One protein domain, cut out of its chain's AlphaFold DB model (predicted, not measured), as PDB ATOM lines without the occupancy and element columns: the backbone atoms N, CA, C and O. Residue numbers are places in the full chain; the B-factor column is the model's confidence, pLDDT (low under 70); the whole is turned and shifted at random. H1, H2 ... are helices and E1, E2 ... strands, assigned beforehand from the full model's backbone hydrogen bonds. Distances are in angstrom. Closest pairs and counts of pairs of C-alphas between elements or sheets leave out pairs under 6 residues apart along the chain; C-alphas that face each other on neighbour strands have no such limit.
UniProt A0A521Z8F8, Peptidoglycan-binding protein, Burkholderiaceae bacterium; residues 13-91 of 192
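What this domain is: This is residues 13 to 91 of the 192 residues of the protein "Peptidoglycan-binding protein" of Burkholderiaceae bacterium (UniProt A0A521Z8F8). A small antiparallel sheet of four strands has one helix, H1, packed over one face above E1, and no named helix covers its other face. A short second helix, H2, packs on H1 away from the sheet, reached by a long loop, residues 70 to 83, that swings out beyond the end of E4 and folds back. The 79 printed residues hold two named helices and four named strands in the order H1, E1, E2, E3, E4, H2, and the sheet runs E3, E2, E1, E4. The class is mixed, helices and strands, with under half of the residues, 36 of 79, in named elements. The whole is compact, with a radius of gyration of the C-alphas of 12.2 A and spans of 34 by 31 by 20 A.

Where its parts are: The printed part begins with helix H1, residues 13 to 24, 16.2 A from first to last C-alpha; its first C-alpha, of Asp 13, is at (168.761, 98.876, 122.922). Strand E1, residues 33 to 38, is the longest strand at 13.2 A and begins at C-alpha 33, (183.123, 105.771, 117.262). Strand E2, residues 46 to 49, measures 9.5 A. Strand E3, residues 55 to 58, measures 10.4 A. Strand E4, residues 66 to 69, measures 10.2 A. Helix H2, residues 84 to 89, measures 8.8 A and ends at C-alpha 89, (177.029, 94.240, 133.489).

How they stand to each other: In the sheet, E3 and E4 are the edge strands, and E2 and E1 are inner strands. E1, E2 and E3 form a meander, each strand the antiparallel neighbour of the one before. With E4 they make a Greek key: E1, the first of the four strands, is also the antiparallel neighbour of E4, the fourth. E1 and E2 are a hairpin, with their directions at 175 degrees; N 36 and O 48 are 2.9 A apart, within hydrogen-bond range, and so are N 46 and O 38, also at 2.9 A. E2 and E3 are a hairpin too, at 159 degrees, with N 47 and O 57 within hydrogen-bond range at 2.8 A. E4 and E1 are antiparallel at 176 degrees, with N 34 and O 68 at 2.8 A and N 66 and O 37 at 3.0 A, both within hydrogen-bond range. E3 and E4 are apart. H1 is on the sheet at a height over the sheet of 9.5 A, and it lies over E1. It runs along the strands, but only just, at 28 degrees to E1 on the local plane. The closest C-alphas of H1 and E1 are those of Gly 16 and Trp 38, 5.5 A apart. H2 is not on the sheet. H1 touches H2 with residues 14 to 19 alone; their closest C-alphas are those of Gln 18 and Pro 84, 6.5 A apart. H1 and H2 stand at a steep tilt of 66 degrees and run opposite ways. In H1 and H2 every O i to N i+4 pair is within hydrogen-bond range.

The domain as a whole: The two C-alphas farthest apart are those of Gly 42 and Asp 75, at 37.0 A, while the first and last printed C-alphas, of Asp 13 and Gly 91, are 15.2 A apart. The printed part has no cut. The link from E4 to H2, 14 residues, is long, and its C-alphas lie 11 to 19 A from the mean of the C-alphas. The link from E2 to E3 is tight, and those from H1 to E1, E1 to E2 and E3 to E4 are short. The mean pLDDT of the printed part is 85.8, and residues 52 to 53, in the link from E2 to E3, are under 70.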
ATOM      1  N   ASP A  13     169.008  97.526 122.404       88.81
ATOM      2  CA  ASP A  13     168.761  98.876 122.922       88.81
ATOM      3  C   ASP A  13     169.732  99.254 124.055       88.81
ATOM      4  O   ASP A  13     170.282 100.351 124.028       88.81
ATOM      5  N   GLN A  14     170.022  98.343 124.988       89.94
ATOM      6  CA  GLN A  14     170.981  98.524 126.076       89.94
ATOM      7  C   GLN A  14     172.382  98.750 125.523       89.94
ATOM      8  O   GLN A  14     173.073  99.668 125.956       89.94
ATOM      9  N   LEU A  15     172.791  97.957 124.531       93.06
ATOM     10  CA  LEU A  15     174.097  98.109 123.902       93.06
ATOM     11  C   LEU A  15     174.201  99.418 123.105       93.06
ATOM     12  O   LEU A  15     175.210 100.110 123.202       93.06
ATOM     13  N   GLY A  16     173.158  99.790 122.358       92.69
ATOM     14  CA  GLY A  16     173.112 101.051 121.612       92.69
ATOM     15  C   GLY A  16     173.146 102.267 122.540       92.69
ATOM     16  O   GLY A  16     173.937 103.188 122.329       92.69
ATOM     17  N   ALA A  17     172.365 102.223 123.621       87.88
ATOM     18  CA  ALA A  17     172.355 103.248 124.656       87.88
ATOM     19  C   ALA A  17     173.712 103.367 125.354       87.88
ATOM     20  O   ALA A  17     174.177 104.483 125.576       87.88
ATOM     21  N   GLN A  18     174.368 102.241 125.648       93.81
ATOM     22  CA  GLN A  18     175.685 102.240 126.273       93.81
ATOM     23  C   GLN A  18     176.748 102.871 125.375       93.81
ATOM     24  O   GLN A  18     177.481 103.745 125.826       93.81
ATOM     25  N   LEU A  19     176.806 102.471 124.102       94.56
ATOM     26  CA  LEU A  19     177.748 103.026 123.128       94.56
ATOM     27  C   LEU A  19     177.566 104.545 122.980       94.56
ATOM     28  O   LEU A  19     178.551 105.284 122.996       94.56
ATOM     29  N   ALA A  20     176.316 105.013 122.882       87.69
ATOM     30  CA  ALA A  20     176.001 106.439 122.815       87.69
ATOM     31  C   ALA A  20     176.404 107.178 124.100       87.69
ATOM     32  O   ALA A  20     177.024 108.239 124.041       87.69
ATOM     33  N   ALA A  21     176.074 106.619 125.268       84.44
ATOM     34  CA  ALA A  21     176.397 107.209 126.562       84.44
ATOM     35  C   ALA A  21     177.910 107.305 126.780       84.44
ATOM     36  O   ALA A  21     178.404 108.369 127.141       84.44
ATOM     37  N   ASP A  22     178.653 106.235 126.501       91.75
ATOM     38  CA  ASP A  22     180.107 106.196 126.651       91.75
ATOM     39  C   ASP A  22     180.802 107.165 125.688       91.75
ATOM     40  O   ASP A  22     181.740 107.860 126.082       91.75
ATOM     41  N   LYS A  23     180.311 107.280 124.449       88.62
ATOM     42  CA  LYS A  23     180.803 108.271 123.488       88.62
ATOM     43  C   LYS A  23     180.549 109.703 123.966       88.62
ATOM     44  O   LYS A  23     181.457 110.529 123.920       88.62
ATOM     45  N   ASN A  24     179.345 109.993 124.458       82.62
ATOM     46  CA  ASN A  24     178.982 111.312 124.987       82.62
ATOM     47  C   ASN A  24     179.731 111.648 126.290       82.62
ATOM     48  O   ASN A  24     180.033 112.810 126.545       82.62
ATOM     49  N   ALA A  25     180.064 110.636 127.091       80.12
ATOM     50  CA  ALA A  25     180.853 110.763 128.314       80.12
ATOM     51  C   ALA A  25     182.370 110.829 128.058       80.12
ATOM     52  O   ALA A  25     183.141 111.042 128.994       80.12
ATOM     53  N   GLY A  26     182.817 110.648 126.813       79.94
ATOM     54  CA  GLY A  26     184.229 110.726 126.461       79.94
ATOM     55  C   GLY A  26     185.052 109.497 126.857       79.94
ATOM     56  O   GLY A  26     186.266 109.625 127.024       79.94
ATOM     57  N   ILE A  27     184.437 108.319 127.018       81.25
ATOM     58  CA  ILE A  27     185.158 107.082 127.355       81.25
ATOM     59  C   ILE A  27     186.173 106.762 126.242       81.25
ATOM     60  O   ILE A  27     185.782 106.712 125.073       81.25
ATOM     61  N   PRO A  28     187.465 106.530 126.562       80.25
ATOM     62  CA  PRO A  28     188.538 106.458 125.567       80.25
ATOM     63  C   PRO A  28     188.264 105.553 124.362       80.25
ATOM     64  O   PRO A  28     188.384 106.014 123.229       80.25
ATOM     65  N   GLY A  29     187.823 104.311 124.576       83.06
ATOM     66  CA  GLY A  29     187.534 103.406 123.461       83.06
ATOM     67  C   GLY A  29     186.257 103.740 122.701       83.06
ATOM     68  O   GLY A  29     186.219 103.595 121.483       83.06
ATOM     69  N   ALA A  30     185.246 104.307 123.364       90.00
ATOM     70  CA  ALA A  30     184.049 104.798 122.687       90.00
ATOM     71  C   ALA A  30     184.338 106.043 121.833       90.00
ATOM     72  O   ALA A  30     183.676 106.265 120.823       90.00
ATOM     73  N   ASN A  31     185.356 106.848 122.164       86.75
ATOM     74  CA  ASN A  31     185.701 108.056 121.402       86.75
ATOM     75  C   ASN A  31     186.123 107.786 119.957       86.75
ATOM     76  O   ASN A  31     186.057 108.701 119.127       86.75
ATOM     77  N   LEU A  32     186.504 106.549 119.645       87.62
ATOM     78  CA  LEU A  32     186.836 106.114 118.294       87.62
ATOM     79  C   LEU A  32     185.587 105.946 117.412       87.62
ATOM     80  O   LEU A  32     185.707 105.887 116.191       87.62
ATOM     81  N   ILE A  33     184.385 105.898 117.998       93.19
ATOM     82  CA  ILE A  33     183.123 105.771 117.262       93.19
ATOM     83  C   ILE A  33     182.892 107.036 116.432       93.19
ATOM     84  O   ILE A  33     182.936 108.159 116.946       93.19
ATOM     85  N   LYS A  34     182.630 106.846 115.140       89.00
ATOM     86  CA  LYS A  34     182.222 107.887 114.196       89.00
ATOM     87  C   LYS A  34     180.712 108.091 114.241       89.00
ATOM     88  O   LYS A  34     180.264 109.216 114.439       89.00
ATOM     89  N   TYR A  35     179.950 107.012 114.071       94.50
ATOM     90  CA  TYR A  35     178.493 107.009 114.182       94.50
ATOM     91  C   TYR A  35     177.975 105.639 114.617       94.50
ATOM     92  O   TYR A  35     178.660 104.625 114.452       94.50
ATOM     93  N   ILE A  36     176.739 105.619 115.109       97.38
ATOM     94  CA  ILE A  36     175.955 104.400 115.299       97.38
ATOM     95  C   ILE A  36     174.560 104.541 114.685       97.38
ATOM     96  O   ILE A  36     173.967 105.617 114.735       97.38
ATOM     97  N   ASN A  37     174.022 103.449 114.143       95.75
ATOM     98  CA  ASN A  37     172.579 103.296 113.968       95.75
ATOM     99  C   ASN A  37     172.065 102.390 115.081       95.75
ATOM    100  O   ASN A  37     172.589 101.288 115.262       95.75
ATOM    101  N   TRP A  38     171.081 102.858 115.842       95.38
ATOM    102  CA  TRP A  38     170.506 102.077 116.934       95.38
ATOM    103  C   TRP A  38     169.059 102.467 117.218       95.38
ATOM    104  O   TRP A  38     168.609 103.564 116.883       95.38
ATOM    105  N   THR A  39     168.317 101.550 117.840       90.38
ATOM    106  CA  THR A  39     166.887 101.721 118.130       90.38
ATOM    107  C   THR A  39     166.664 101.754 119.643       90.38
ATOM    108  O   THR A  39     166.764 100.707 120.285       90.38
ATOM    109  N   PRO A  40     166.382 102.927 120.242       85.81
ATOM    110  CA  PRO A  40     165.981 103.011 121.642       85.81
ATOM    111  C   PRO A  40     164.620 102.342 121.860       85.81
ATOM    112  O   PRO A  40     163.761 102.353 120.976       85.81
ATOM    113  N   THR A  41     164.390 101.802 123.056       84.69
ATOM    114  CA  THR A  41     163.117 101.164 123.412       84.69
ATOM    115  C   THR A  41     161.947 102.120 123.178       84.69
ATOM    116  O   THR A  41     161.923 103.232 123.708       84.69
ATOM    117  N   GLY A  42     160.964 101.694 122.381       85.44
ATOM    118  CA  GLY A  42     159.772 102.495 122.091       85.44
ATOM    119  C   GLY A  42     160.009 103.717 121.193       85.44
ATOM    120  O   GLY A  42     159.116 104.554 121.082       85.44
ATOM    121  N   GLN A  43     161.177 103.836 120.552       85.50
ATOM    122  CA  GLN A  43     161.510 104.920 119.622       85.50
ATOM    123  C   GLN A  43     161.916 104.365 118.246       85.50
ATOM    124  O   GLN A  43     162.347 103.216 118.151       85.50
ATOM    125  N   PRO A  44     161.789 105.154 117.162       83.56
ATOM    126  CA  PRO A  44     162.320 104.759 115.861       83.56
ATOM    127  C   PRO A  44     163.852 104.659 115.889       83.56
ATOM    128  O   PRO A  44     164.520 105.306 116.701       83.56
ATOM    129  N   CYS A  45     164.410 103.872 114.967       90.19
ATOM    130  CA  CYS A  45     165.856 103.801 114.783       90.19
ATOM    131  C   CYS A  45     166.421 105.171 114.394       90.19
ATOM    132  O   CYS A  45     165.811 105.929 113.630       90.19
ATOM    133  N   ARG A  46     167.604 105.478 114.919       88.56
ATOM    134  CA  ARG A  46     168.299 106.738 114.682       88.56
ATOM    135  C   ARG A  46     169.743 106.515 114.273       88.56
ATOM    136  O   ARG A  46     170.407 105.622 114.788       88.56
ATOM    137  N   HIS A  47     170.210 107.378 113.383       93.00
ATOM    138  CA  HIS A  47     171.607 107.607 113.074       93.00
ATOM    139  C   HIS A  47     172.134 108.685 114.020       93.00
ATOM    140  O   HIS A  47     171.701 109.837 113.956       93.00
ATOM    141  N   GLU A  48     173.045 108.317 114.907       92.12
ATOM    142  CA  GLU A  48     173.710 109.230 115.829       92.12
ATOM    143  C   GLU A  48     175.194 109.299 115.450       92.12
ATOM    144  O   GLU A  48     175.920 108.314 115.569       92.12
ATOM    145  N   SER A  49     175.625 110.442 114.916       86.88
ATOM    146  CA  SER A  49     176.988 110.689 114.431       86.88
ATOM    147  C   SER A  49     177.689 111.720 115.300       86.88
ATOM    148  O   SER A  49     177.044 112.641 115.785       86.88
ATOM    149  N   TRP A  50     179.008 111.596 115.454       89.50
ATOM    150  CA  TRP A  50     179.876 112.553 116.154       89.50
ATOM    151  C   TRP A  50     180.972 113.136 115.252       89.50
ATOM    152  O   TRP A  50     181.898 113.785 115.739       89.50
ATOM    153  N   GLN A  51     180.892 112.907 113.938       75.56
ATOM    154  CA  GLN A  51     181.808 113.479 112.950       75.56
ATOM    155  C   GLN A  51     180.997 113.983 111.742       75.56
ATOM    156  O   GLN A  51     180.301 113.179 111.118       75.56
ATOM    157  N   PRO A  52     181.064 115.282 111.375       61.75
ATOM    158  CA  PRO A  52     181.940 116.344 111.904       61.75
ATOM    159  C   PRO A  52     181.488 116.973 113.239       61.75
ATOM    160  O   PRO A  52     182.223 117.757 113.829       61.75
ATOM    161  N   GLY A  53     180.301 116.629 113.732       69.06
ATOM    162  CA  GLY A  53     179.751 117.087 115.009       69.06
ATOM    163  C   GLY A  53     178.660 116.133 115.485       69.06
ATOM    164  O   GLY A  53     178.375 115.154 114.794       69.06
ATOM    165  N   HIS A  54     178.062 116.396 116.650       84.38
ATOM    166  CA  HIS A  54     177.008 115.531 117.192       84.38
ATOM    167  C   HIS A  54     175.672 115.799 116.494       84.38
ATOM    168  O   HIS A  54     175.083 116.867 116.657       84.38
ATOM    169  N   LEU A  55     175.219 114.841 115.687       74.88
ATOM    170  CA  LEU A  55     173.987 114.908 114.902       74.88
ATOM    171  C   LEU A  55     173.152 113.651 115.145       74.88
ATOM    172  O   LEU A  55     173.683 112.543 115.122       74.88
ATOM    173  N   ILE A  56     171.841 113.827 115.333       84.69
ATOM    174  CA  ILE A  56     170.872 112.736 115.488       84.69
ATOM    175  C   ILE A  56     169.806 112.878 114.406       84.69
ATOM    176  O   ILE A  56     169.170 113.927 114.291       84.69
ATOM    177  N   GLN A  57     169.607 111.828 113.614       82.19
ATOM    178  CA  GLN A  57     168.637 111.787 112.518       82.19
ATOM    179  C   GLN A  57     167.907 110.437 112.492       82.19
ATOM    180  O   GLN A  57     168.440 109.455 113.004       82.19
ATOM    181  N   PRO A  58     166.702 110.338 111.907       86.06
ATOM    182  CA  PRO A  58     166.049 109.047 111.686       86.06
ATOM    183  C   PRO A  58     166.888 108.121 110.791       86.06
ATOM    184  O   PRO A  58     167.566 108.593 109.880       86.06
ATOM    185  N   SER A  59     166.812 106.808 111.018       91.44
ATOM    186  CA  SER A  59     167.492 105.792 110.203       91.44
ATOM    187  C   SER A  59     166.567 104.619 109.882       91.44
ATOM    188  O   SER A  59     165.728 104.235 110.695       91.44
ATOM    189  N   SER A  60     166.720 104.040 108.691       91.94
ATOM    190  CA  SER A  60     166.056 102.794 108.283       91.94
ATOM    191  C   SER A  60     166.892 101.544 108.581       91.94
ATOM    192  O   SER A  60     166.419 100.426 108.366       91.94
ATOM    193  N   ASP A  61     168.118 101.718 109.082       90.44
ATOM    194  CA  ASP A  61     169.051 100.643 109.420       90.44
ATOM    195  C   ASP A  61     168.640  99.978 110.742       90.44
ATOM    196  O   ASP A  61     169.097 100.347 111.823       90.44
ATOM    197  N   THR A  62     167.649  99.086 110.672       91.06
ATOM    198  CA  THR A  62     166.951  98.521 111.838       91.06
ATOM    199  C   THR A  62     167.289  97.046 112.074       91.06
ATOM    200  O   THR A  62     167.911  96.378 111.248       91.06
ATOM    201  N   GLY A  63     166.898  96.517 113.237       85.94
ATOM    202  CA  GLY A  63     167.078  95.101 113.590       85.94
ATOM    203  C   GLY A  63     168.482  94.721 114.078       85.94
ATOM    204  O   GLY A  63     168.674  93.604 114.550       85.94
ATOM    205  N   HIS A  64     169.446  95.642 114.019       93.12
ATOM    206  CA  HIS A  64     170.785  95.495 114.583       93.12
ATOM    207  C   HIS A  64     171.339  96.858 115.018       93.12
ATOM    208  O   HIS A  64     170.787  97.899 114.666       93.12
ATOM    209  N   ASN A  65     172.433  96.843 115.780       93.12
ATOM    210  CA  ASN A  65     173.227  98.045 116.007       93.12
ATOM    211  C   ASN A  65     174.336  98.098 114.960       93.12
ATOM    212  O   ASN A  65     175.200  97.221 114.932       93.12
ATOM    213  N   HIS A  66     174.331  99.131 114.127       95.56
ATOM    214  CA  HIS A  66     175.439  99.414 113.225       95.56
ATOM    215  C   HIS A  66     176.410 100.345 113.933       95.56
ATOM    216  O   HIS A  66     176.003 101.401 114.409       95.56
ATOM    217  N   VAL A  67     177.692  99.994 113.976       95.50
ATOM    218  CA  VAL A  67     178.731 100.834 114.583       95.50
ATOM    219  C   VAL A  67     179.808 101.101 113.549       95.50
ATOM    220  O   VAL A  67     180.366 100.171 112.974       95.50
ATOM    221  N   SER A  68     180.103 102.375 113.313       91.38
ATOM    222  CA  SER A  68     181.181 102.796 112.427       91.38
ATOM    223  C   SER A  68     182.261 103.507 113.221       91.38
ATOM    224  O   SER A  68     181.979 104.403 114.020       91.38
ATOM    225  N   TRP A  69     183.505 103.115 112.977       86.19
ATOM    226  CA  TRP A  69     184.685 103.685 113.607       86.19
ATOM    227  C   TRP A  69     185.299 104.783 112.740       86.19
ATOM    228  O   TRP A  69     185.131 104.837 111.519       86.19
ATOM    229  N   ARG A  70     186.031 105.680 113.389       81.94
ATOM    230  CA  ARG A  70     186.805 106.737 112.749       81.94
ATOM    231  C   ARG A  70     187.969 106.160 111.948       81.94
ATOM    232  O   ARG A  70     188.846 105.504 112.501       81.94
ATOM    233  N   SER A  71     188.015 106.475 110.656       80.12
ATOM    234  CA  SER A  71     189.099 106.037 109.767       80.12
ATOM    235  C   SER A  71     190.457 106.634 110.146       80.12
ATOM    236  O   SER A  71     191.483 106.013 109.904       80.12
ATOM    237  N   ASP A  72     190.479 107.812 110.774       72.75
ATOM    238  CA  ASP A  72     191.705 108.465 111.242       72.75
ATOM    239  C   ASP A  72     192.246 107.894 112.563       72.75
ATOM    240  O   ASP A  72     193.244 108.381 113.088       72.75
ATOM    241  N   CYS A  73     191.602 106.858 113.106       73.00
ATOM    242  CA  CYS A  73     192.032 106.155 114.310       73.00
ATOM    243  C   CYS A  73     192.213 104.648 114.079       73.00
ATOM    244  O   CYS A  73     192.167 103.890 115.043       73.00
ATOM    245  N   ALA A  74     192.405 104.214 112.829       74.69
ATOM    246  CA  ALA A  74     192.549 102.796 112.491       74.69
ATOM    247  C   ALA A  74     193.709 102.108 113.238       74.69
ATOM    248  O   ALA A  74     193.586 100.943 113.596       74.69
ATOM    249  N   ASP A  75     194.781 102.851 113.537       76.94
ATOM    250  CA  ASP A  75     195.961 102.350 114.257       76.94
ATOM    251  C   ASP A  75     195.928 102.668 115.770       76.94
ATOM    252  O   ASP A  75     196.938 102.554 116.464       76.94
ATOM    253  N   SER A  76     194.794 103.147 116.293       73.81
ATOM    254  CA  SER A  76     194.660 103.525 117.703       73.81
ATOM    255  C   SER A  76     194.409 102.307 118.586       73.81
ATOM    256  O   SER A  76     193.433 101.593 118.388       73.81
ATOM    257  N   THR A  77     195.201 102.159 119.646       80.38
ATOM    258  CA  THR A  77     195.000 101.136 120.686       80.38
ATOM    259  C   THR A  77     193.988 101.552 121.759       80.38
ATOM    260  O   THR A  77     193.703 100.806 122.689       80.38
ATOM    261  N   ALA A  78     193.407 102.757 121.671       73.81
ATOM    262  CA  ALA A  78     192.491 103.260 122.701       73.81
ATOM    263  C   ALA A  78     191.195 102.430 122.839       73.81
ATOM    264  O   ALA A  78     190.480 102.586 123.829       73.81
ATOM    265  N   GLY A  79     190.882 101.594 121.844       78.00
ATOM    266  CA  GLY A  79     189.734 100.689 121.840       78.00
ATOM    267  C   GLY A  79     190.028  99.283 122.363       78.00
ATOM    268  O   GLY A  79     189.070  98.551 122.589       78.00
ATOM    269  N   ASP A  80     191.296  98.916 122.576       83.19
ATOM    270  CA  ASP A  80     191.708  97.528 122.846       83.19
ATOM    271  C   ASP A  80     191.042  96.952 124.107       83.19
ATOM    272  O   ASP A  80     190.607  95.803 124.113       83.19
ATOM    273  N   ASP A  81     190.880  97.782 125.141       83.06
ATOM    274  CA  ASP A  81     190.272  97.399 126.423       83.06
ATOM    275  C   ASP A  81     188.787  97.795 126.542       83.06
ATOM    276  O   ASP A  81     188.182  97.708 127.617       83.06
ATOM    277  N   TYR A  82     188.174  98.300 125.467       87.12
ATOM    278  CA  TYR A  82     186.803  98.793 125.520       87.12
ATOM    279  C   TYR A  82     185.780  97.682 125.290       87.12
ATOM    280  O   TYR A  82     185.522  97.264 124.165       87.12
ATOM    281  N   ASP A  83     185.133  97.272 126.380       90.62
ATOM    282  CA  ASP A  83     184.040  96.303 126.366       90.62
ATOM    283  C   ASP A  83     182.720  96.951 126.842       90.62
ATOM    284  O   ASP A  83     182.484  97.085 128.051       90.62
ATOM    285  N   PRO A  84     181.819  97.348 125.924       89.50
ATOM    286  CA  PRO A  84     180.529  97.929 126.293       89.50
ATOM    287  C   PRO A  84     179.592  96.920 126.983       89.50
ATOM    288  O   PRO A  84     178.723  97.323 127.756       89.50
ATOM    289  N   VAL A  85     179.770  95.612 126.771       89.81
ATOM    290  CA  VAL A  85     178.968  94.571 127.432       89.81
ATOM    291  C   VAL A  85     179.370  94.439 128.900       89.81
ATOM    292  O   VAL A  85     178.498  94.385 129.772       89.81
ATOM    293  N   ALA A  86     180.671  94.438 129.198       87.94
ATOM    294  CA  ALA A  86     181.163  94.441 130.575       87.94
ATOM    295  C   ALA A  86     180.696  95.684 131.349       87.94
ATOM    296  O   ALA A  86     180.327  95.584 132.519       87.94
ATOM    297  N   ARG A  87     180.647  96.848 130.692       86.25
ATOM    298  CA  ARG A  87     180.184  98.103 131.309       86.25
ATOM    299  C   ARG A  87     178.713  98.056 131.713       86.25
ATOM    300  O   ARG A  87     178.394  98.425 132.843       86.25
ATOM    301  N   ILE A  88     177.850  97.499 130.858       86.56
ATOM    302  CA  ILE A  88     176.431  97.277 131.186       86.56
ATOM    303  C   ILE A  88     176.300  96.332 132.386       86.56
ATOM    304  O   ILE A  88     175.550  96.612 133.321       86.56
ATOM    305  N   ARG A  89     177.061  95.230 132.397       86.00
ATOM    306  CA  ARG A  89     177.029  94.240 133.489       86.00
ATOM    307  C   ARG A  89     177.471  94.820 134.832       86.00
ATOM    308  O   ARG A  89     176.918  94.445 135.861       86.00
ATOM    309  N   ASN A  90     178.411  95.760 134.818       82.00
ATOM    310  CA  ASN A  90     178.951  96.396 136.020       82.00
ATOM    311  C   ASN A  90     178.172  97.661 136.437       82.00
ATOM    312  O   ASN A  90     178.650  98.443 137.264       82.00
ATOM    313  N   GLY A  91     176.979  97.883 135.867       70.31
ATOM    314  CA  GLY A  91     176.087  98.986 136.232       70.31
ATOM    315  C   GLY A  91     176.628 100.367 135.862       70.31
ATOM    316  O   GLY A  91     176.352 101.331 136.570       70.31
TER     317      GLY A  91